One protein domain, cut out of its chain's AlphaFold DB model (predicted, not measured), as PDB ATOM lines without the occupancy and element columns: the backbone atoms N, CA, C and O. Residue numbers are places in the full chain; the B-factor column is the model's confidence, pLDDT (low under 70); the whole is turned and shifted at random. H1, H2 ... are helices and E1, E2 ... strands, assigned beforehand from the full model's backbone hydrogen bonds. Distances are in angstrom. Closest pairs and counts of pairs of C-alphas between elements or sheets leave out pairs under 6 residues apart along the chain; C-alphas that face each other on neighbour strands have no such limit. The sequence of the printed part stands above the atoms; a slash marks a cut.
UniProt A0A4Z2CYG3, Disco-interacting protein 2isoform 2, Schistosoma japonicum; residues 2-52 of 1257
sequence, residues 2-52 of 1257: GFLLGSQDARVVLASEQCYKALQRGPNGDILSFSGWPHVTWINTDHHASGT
ATOM      1  N   GLY A   2     -37.603 -23.062  32.409       72.62
ATOM      2  CA  GLY A   2     -38.098 -23.935  33.496       72.62
ATOM      3  C   GLY A   2     -38.919 -23.221  34.574       72.62
ATOM      4  O   GLY A   2     -40.044 -23.621  34.834       72.62
ATOM      5  N   PHE A   3     -38.422 -22.088  35.088       75.62
ATOM      6  CA  PHE A   3     -39.165 -21.234  36.027       75.62
ATOM      7  C   PHE A   3     -40.547 -20.792  35.506       75.62
ATOM      8  O   PHE A   3     -41.518 -20.855  36.248       75.62
ATOM      9  N   LEU A   4     -40.653 -20.383  34.232       77.50
ATOM     10  CA  LEU A   4     -41.924 -19.943  33.636       77.50
ATOM     11  C   LEU A   4     -42.892 -21.111  33.437       77.50
ATOM     12  O   LEU A   4     -44.079 -20.976  33.697       77.50
ATOM     13  N   LEU A   5     -42.387 -22.263  32.990       80.06
ATOM     14  CA  LEU A   5     -43.210 -23.462  32.836       80.06
ATOM     15  C   LEU A   5     -43.724 -23.944  34.199       80.06
ATOM     16  O   LEU A   5     -44.900 -24.271  34.330       80.06
ATOM     17  N   GLY A   6     -42.859 -23.954  35.218       80.06
ATOM     18  CA  GLY A   6     -43.210 -24.381  36.571       80.06
ATOM     19  C   GLY A   6     -44.190 -23.434  37.264       80.06
ATOM     20  O   GLY A   6     -45.137 -23.897  37.889       80.06
ATOM     21  N   SER A   7     -44.018 -22.114  37.121       78.69
ATOM     22  CA  SER A   7     -44.894 -21.128  37.775       78.69
ATOM     23  C   SER A   7     -46.326 -21.111  37.229       78.69
ATOM     24  O   SER A   7     -47.242 -20.672  37.925       78.69
ATOM     25  N   GLN A   8     -46.532 -21.601  36.004       77.50
ATOM     26  CA  GLN A   8     -47.848 -21.707  35.367       77.50
ATOM     27  C   GLN A   8     -48.493 -23.097  35.491       77.50
ATOM     28  O   GLN A   8     -49.544 -23.309  34.894       77.50
ATOM     29  N   ASP A   9     -47.877 -24.050  36.203       81.19
ATOM     30  CA  ASP A   9     -48.283 -25.470  36.177       81.19
ATOM     31  C   ASP A   9     -48.439 -25.997  34.734       81.19
ATOM     32  O   ASP A   9     -49.420 -26.654  34.377       81.19
ATOM     33  N   ALA A  10     -47.497 -25.644  33.851       85.69
ATOM     34  CA  ALA A  10     -47.570 -26.057  32.457       85.69
ATOM     35  C   ALA A  10     -47.481 -27.588  32.362       85.69
ATOM     36  O   ALA A  10     -46.523 -28.188  32.842       85.69
ATOM     37  N   ARG A  11     -48.467 -28.209  31.701       89.31
ATOM     38  CA  ARG A  11     -48.529 -29.670  31.483       89.31
ATOM     39  C   ARG A  11     -48.183 -30.087  30.064       89.31
ATOM     40  O   ARG A  11     -47.732 -31.203  29.836       89.31
ATOM     41  N   VAL A  12     -48.402 -29.192  29.105       89.31
ATOM     42  CA  VAL A  12     -48.198 -29.446  27.679       89.31
ATOM     43  C   VAL A  12     -47.435 -28.276  27.077       89.31
ATOM     44  O   VAL A  12     -47.768 -27.120  27.338       89.31
ATOM     45  N   VAL A  13     -46.428 -28.571  26.258       86.75
ATOM     46  CA  VAL A  13     -45.684 -27.576  25.483       86.75
ATOM     47  C   VAL A  13     -45.843 -27.888  24.003       86.75
ATOM     48  O   VAL A  13     -45.424 -28.944  23.532       86.75
ATOM     49  N   LEU A  14     -46.447 -26.956  23.269       88.12
ATOM     50  CA  LEU A  14     -46.558 -27.022  21.815       88.12
ATOM     51  C   LEU A  14     -45.329 -26.351  21.193       88.12
ATOM     52  O   LEU A  14     -45.015 -25.208  21.528       88.12
ATOM     53  N   ALA A  15     -44.636 -27.051  20.300       85.56
ATOM     54  CA  ALA A  15     -43.430 -26.550  19.650       85.56
ATOM     55  C   ALA A  15     -43.382 -26.970  18.177       85.56
ATOM     56  O   ALA A  15     -43.852 -28.048  17.826       85.56
ATOM     57  N   SER A  16     -42.771 -26.146  17.324       85.88
ATOM     58  CA  SER A  16     -42.449 -26.549  15.952       85.88
ATOM     59  C   SER A  16     -41.321 -27.582  15.935       85.88
ATOM     60  O   SER A  16     -40.546 -27.703  16.890       85.88
ATOM     61  N   GLU A  17     -41.160 -28.284  14.820       84.25
ATOM     62  CA  GLU A  17     -40.084 -29.242  14.591       84.25
ATOM     63  C   GLU A  17     -38.709 -28.587  14.729       84.25
ATOM     64  O   GLU A  17     -37.787 -29.180  15.289       84.25
ATOM     65  N   GLN A  18     -38.578 -27.334  14.288       83.75
ATOM     66  CA  GLN A  18     -37.348 -26.567  14.446       83.75
ATOM     67  C   GLN A  18     -36.991 -26.365  15.927       83.75
ATOM     68  O   GLN A  18     -35.847 -26.593  16.319       83.75
ATOM     69  N   CYS A  19     -37.963 -25.989  16.765       80.56
ATOM     70  CA  CYS A  19     -37.756 -25.875  18.209       80.56
ATOM     71  C   CYS A  19     -37.464 -27.243  18.841       80.56
ATOM     72  O   CYS A  19     -36.559 -27.357  19.661       80.56
ATOM     73  N   TYR A  20     -38.174 -28.288  18.414       75.69
ATOM     74  CA  TYR A  20     -38.019 -29.655  18.913       75.69
ATOM     75  C   TYR A  20     -36.640 -30.259  18.582       75.69
ATOM     76  O   TYR A  20     -36.087 -31.034  19.361       75.69
ATOM     77  N   LYS A  21     -36.053 -29.895  17.433       80.00
ATOM     78  CA  LYS A  21     -34.693 -30.281  17.016       80.00
ATOM     79  C   LYS A  21     -33.593 -29.499  17.738       80.00
ATOM     80  O   LYS A  21     -32.497 -30.024  17.895       80.00
ATOM     81  N   ALA A  22     -33.871 -28.270  18.171       79.94
ATOM     82  CA  ALA A  22     -32.905 -27.429  18.879       79.94
ATOM     83  C   ALA A  22     -32.716 -27.818  20.362       79.94
ATOM     84  O   ALA A  22     -31.759 -27.373  20.995       79.94
ATOM     85  N   LEU A  23     -33.619 -28.625  20.928       77.31
ATOM     86  CA  LEU A  23     -33.537 -29.090  22.314       77.31
ATOM     87  C   LEU A  23     -32.578 -30.281  22.445       77.31
ATOM     88  O   LEU A  23     -32.607 -31.216  21.644       77.31
ATOM     89  N   GLN A  24     -31.744 -30.259  23.490       75.44
ATOM     90  CA  GLN A  24     -30.835 -31.362  23.802       75.44
ATOM     91  C   GLN A  24     -31.627 -32.620  24.186       75.44
ATOM     92  O   GLN A  24     -32.595 -32.549  24.947       75.44
ATOM     93  N   ARG A  25     -31.197 -33.779  23.678       78.38
ATOM     94  CA  ARG A  25     -31.842 -35.073  23.934       78.38
ATOM     95  C   ARG A  25     -30.956 -35.974  24.775       78.38
ATOM     96  O   ARG A  25     -29.738 -35.978  24.615       78.38
ATOM     97  N   GLY A  26     -31.584 -36.729  25.665       73.25
ATOM     98  CA  GLY A  26     -30.922 -37.773  26.429       73.25
ATOM     99  C   GLY A  26     -30.586 -38.986  25.553       73.25
ATOM    100  O   GLY A  26     -31.058 -39.088  24.418       73.25
ATOM    101  N   PRO A  27     -29.818 -39.949  26.086       68.75
ATOM    102  CA  PRO A  27     -29.442 -41.171  25.370       68.75
ATOM    103  C   PRO A  27     -30.644 -42.015  24.902       68.75
ATOM    104  O   PRO A  27     -30.516 -42.771  23.946       68.75
ATOM    105  N   ASN A  28     -31.821 -41.834  25.514       72.19
ATOM    106  CA  ASN A  28     -33.063 -42.528  25.153       72.19
ATOM    107  C   ASN A  28     -33.903 -41.785  24.090       72.19
ATOM    108  O   ASN A  28     -34.984 -42.241  23.738       72.19
ATOM    109  N   GLY A  29     -33.439 -40.635  23.582       69.50
ATOM    110  CA  GLY A  29     -34.142 -39.839  22.564       69.50
ATOM    111  C   GLY A  29     -35.181 -38.843  23.100       69.50
ATOM    112  O   GLY A  29     -35.641 -37.991  22.328       69.50
ATOM    113  N   ASP A  30     -35.488 -38.901  24.398       73.19
ATOM    114  CA  ASP A  30     -36.330 -37.936  25.113       73.19
ATOM    115  C   ASP A  30     -35.622 -36.587  25.298       73.19
ATOM    116  O   ASP A  30     -34.392 -36.512  25.378       73.19
ATOM    117  N   ILE A  31     -36.396 -35.503  25.394       75.19
ATOM    118  CA  ILE A  31     -35.867 -34.169  25.708       75.19
ATOM    119  C   ILE A  31     -35.286 -34.194  27.127       75.19
ATOM    120  O   ILE A  31     -35.962 -34.605  28.073       75.19
ATOM    121  N   LEU A  32     -34.035 -33.750  27.280       74.06
ATOM    122  CA  LEU A  32     -33.373 -33.660  28.584       74.06
ATOM    123  C   LEU A  32     -34.178 -32.750  29.521       74.06
ATOM    124  O   LEU A  32     -34.382 -31.570  29.237       74.06
ATOM    125  N   SER A  33     -34.621 -33.304  30.651       67.62
ATOM    126  CA  SER A  33     -35.216 -32.519  31.732       67.62
ATOM    127  C   SER A  33     -34.108 -31.832  32.527       67.62
ATOM    128  O   SER A  33     -33.168 -32.483  32.987       67.62
ATOM    129  N   PHE A  34     -34.203 -30.514  32.684       69.94
ATOM    130  CA  PHE A  34     -33.280 -29.737  33.510       69.94
ATOM    131  C   PHE A  34     -33.841 -29.593  34.928       69.94
ATOM    132  O   PHE A  34     -35.055 -29.514  35.118       69.94
ATOM    133  N   SER A  35     -32.958 -29.496  35.926       65.94
ATOM    134  CA  SER A  35     -33.365 -29.219  37.311       65.94
ATOM    135  C   SER A  35     -34.276 -27.981  37.372       65.94
ATOM    136  O   SER A  35     -33.928 -26.920  36.849       65.94
ATOM    137  N   GLY A  36     -35.468 -28.135  37.960       67.19
ATOM    138  CA  GLY A  36     -36.484 -27.081  38.059       67.19
ATOM    139  C   GLY A  36     -37.460 -26.972  36.880       67.19
ATOM    140  O   GLY A  36     -38.269 -26.046  36.863       67.19
ATOM    141  N   TRP A  37     -37.417 -27.872  35.890       78.88
ATOM    142  CA  TRP A  37     -38.493 -27.988  34.898       78.88
ATOM    143  C   TRP A  37     -39.647 -28.841  35.445       78.88
ATOM    144  O   TRP A  37     -39.389 -29.884  36.048       78.88
ATOM    145  N   PRO A  38     -40.914 -28.445  35.226       81.81
ATOM    146  CA  PRO A  38     -42.046 -29.319  35.509       81.81
ATOM    147  C   PRO A  38     -42.099 -30.487  34.515       81.81
ATOM    148  O   PRO A  38     -41.531 -30.426  33.420       81.81
ATOM    149  N   HIS A  39     -42.831 -31.542  34.872       82.75
ATOM    150  CA  HIS A  39     -43.147 -32.620  33.940       82.75
ATOM    151  C   HIS A  39     -44.122 -32.120  32.869       82.75
ATOM    152  O   HIS A  39     -45.314 -31.969  33.124       82.75
ATOM    153  N   VAL A  40     -43.598 -31.875  31.666       85.81
ATOM    154  CA  VAL A  40     -44.364 -31.411  30.502       85.81
ATOM    155  C   VAL A  40     -44.365 -32.441  29.381       85.81
ATOM    156  O   VAL A  40     -43.333 -33.029  29.052       85.81
ATOM    157  N   THR A  41     -45.514 -32.607  28.735       87.31
ATOM    158  CA  THR A  41     -45.632 -33.335  27.471       87.31
ATOM    159  C   THR A  41     -45.321 -32.391  26.315       87.31
ATOM    160  O   THR A  41     -46.037 -31.416  26.087       87.31
ATOM    161  N   TRP A  42     -44.252 -32.672  25.574       83.31
ATOM    162  CA  TRP A  42     -43.906 -31.915  24.374       83.31
ATOM    163  C   TRP A  42     -44.661 -32.465  23.166       83.31
ATOM    164  O   TRP A  42     -44.602 -33.661  22.891       83.31
ATOM    165  N   ILE A  43     -45.342 -31.593  22.427       85.81
ATOM    166  CA  ILE A  43     -46.059 -31.951  21.203       85.81
ATOM    167  C   ILE A  43     -45.458 -31.157  20.050       85.81
ATOM    168  O   ILE A  43     -45.473 -29.923  20.057       85.81
ATOM    169  N   ASN A  44     -44.940 -31.874  19.051       83.69
ATOM    170  CA  ASN A  44     -44.496 -31.266  17.805       83.69
ATOM    171  C   ASN A  44     -45.715 -30.962  16.927       83.69
ATOM    172  O   ASN A  44     -46.385 -31.878  16.445       83.69
ATOM    173  N   THR A  45     -45.998 -29.682  16.715       85.06
ATOM    174  CA  THR A  45     -47.162 -29.254  15.936       85.06
ATOM    175  C   THR A  45     -47.041 -29.606  14.458       85.06
ATOM    176  O   THR A  45     -48.056 -29.879  13.832       85.06
ATOM    177  N   ASP A  46     -45.836 -29.690  13.894       82.00
ATOM    178  CA  ASP A  46     -45.643 -29.870  12.449       82.00
ATOM    179  C   ASP A  46     -45.943 -31.310  11.995       82.00
ATOM    180  O   ASP A  46     -46.462 -31.527  10.899       82.00
ATOM    181  N   HIS A  47     -45.706 -32.299  12.865       73.50
ATOM    182  CA  HIS A  47     -46.044 -33.704  12.595       73.50
ATOM    183  C   HIS A  47     -47.547 -33.994  12.673       73.50
ATOM    184  O   HIS A  47     -48.023 -34.919  12.020       73.50
ATOM    185  N   HIS A  48     -48.295 -33.214  13.458       62.88
ATOM    186  CA  HIS A  48     -49.728 -33.424  13.673       62.88
ATOM    187  C   HIS A  48     -50.618 -32.435  12.897       62.88
ATOM    188  O   HIS A  48     -51.784 -32.738  12.670       62.88
ATOM    189  N   ALA A  49     -50.100 -31.285  12.447       56.00
ATOM    190  CA  ALA A  49     -50.891 -30.240  11.784       56.00
ATOM    191  C   ALA A  49     -50.990 -30.377  10.252       56.00
ATOM    192  O   ALA A  49     -51.890 -29.796   9.645       56.00
ATOM    193  N   SER A  50     -50.109 -31.147   9.602       51.38
ATOM    194  CA  SER A  50     -50.156 -31.322   8.144       51.38
ATOM    195  C   SER A  50     -51.190 -32.385   7.740       51.38
ATOM    196  O   SER A  50     -50.891 -33.570   7.626       51.38
ATOM    197  N   GLY A  51     -52.441 -31.960   7.539       56.69
ATOM    198  CA  GLY A  51     -53.423 -32.700   6.735       56.69
ATOM    199  C   GLY A  51     -54.243 -33.800   7.423       56.69
ATOM    200  O   GLY A  51     -55.064 -34.429   6.753       56.69
ATOM    201  N   THR A  52     -54.108 -34.026   8.733       64.38
ATOM    202  CA  THR A  52     -55.025 -34.928   9.453       64.38
ATOM    203  C   THR A  52     -56.293 -34.172   9.856       64.38
ATOM    204  O   THR A  52     -56.260 -33.233  10.648       64.38
TER     205      THR A  52
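Overview. This is residues 2 to 52 of the 1257 residues of the protein "Disco-interacting protein 2isoform 2" of Schistosoma japonicum (UniProt A0A4Z2CYG3). Two short parallel strands, E1 and E2, lie side by side as a narrow ribbon, with the small helix H1 toward the end where they begin and H2 and H3 toward the end where they finish. From H2, residues 23 to 40 swing out in a wide loop without named elements and return to the start of E2. The 51 printed residues run H1, E1, H2, E2, H3, with three named helices and two named strands in a mixed class, and under half of the residues are in named elements. The whole is only just loose, close to compact, with a radius of gyration of the C-alphas of 11.9 A, and only just flat, spanning 35 by 27 by 15 A.

Along the chain. E1, residues 12 to 15, is 9.8 A long from first to last C-alpha, and E2, residues 41 to 44, is 10.0 A. H1, residues 2 to 7, measures 8.5 A and begins at C-alpha 2, (-38.098, -23.935, 33.496). H2, residues 17 to 22, measures 8.6 A. H3, residues 45 to 49, measures 5.7 A and ends at C-alpha 49, (-50.891, -30.240, 11.784).

Arrangement. E1 and E2 are parallel neighbours at 24 degrees, with N 13 and O 41 2.9 A apart and N 15 and O 43 3.0 A apart, within hydrogen-bond range. E1, H2 and E2 form a strand-helix-strand unit, two parallel neighbour strands with a helix between them in the chain, with a right-handed crossover. The closest C-alphas of H2 and E2, those of Glu 17 and Asn 44, are 5.8 A apart. H2 and H3 only just touch, with 3 pairs of C-alphas within 8 A, the closest being Glu 17 and Asp 46 at 6.0 A. H1 is apart from H2, E2 and H3. In H1, H2 and H3 every O i to N i+4 pair is within hydrogen-bond range.

Size, cuts and confidence. The two C-alphas farthest apart, those of Ser 35 and Gly 51, are 36.7 A apart. The printed part has no cut. The link from H2 to E2, 18 residues, is long. The mean pLDDT of the printed part is 77.0, and residues 27, 29, 33 to 36 and 48 to 52 are under 70.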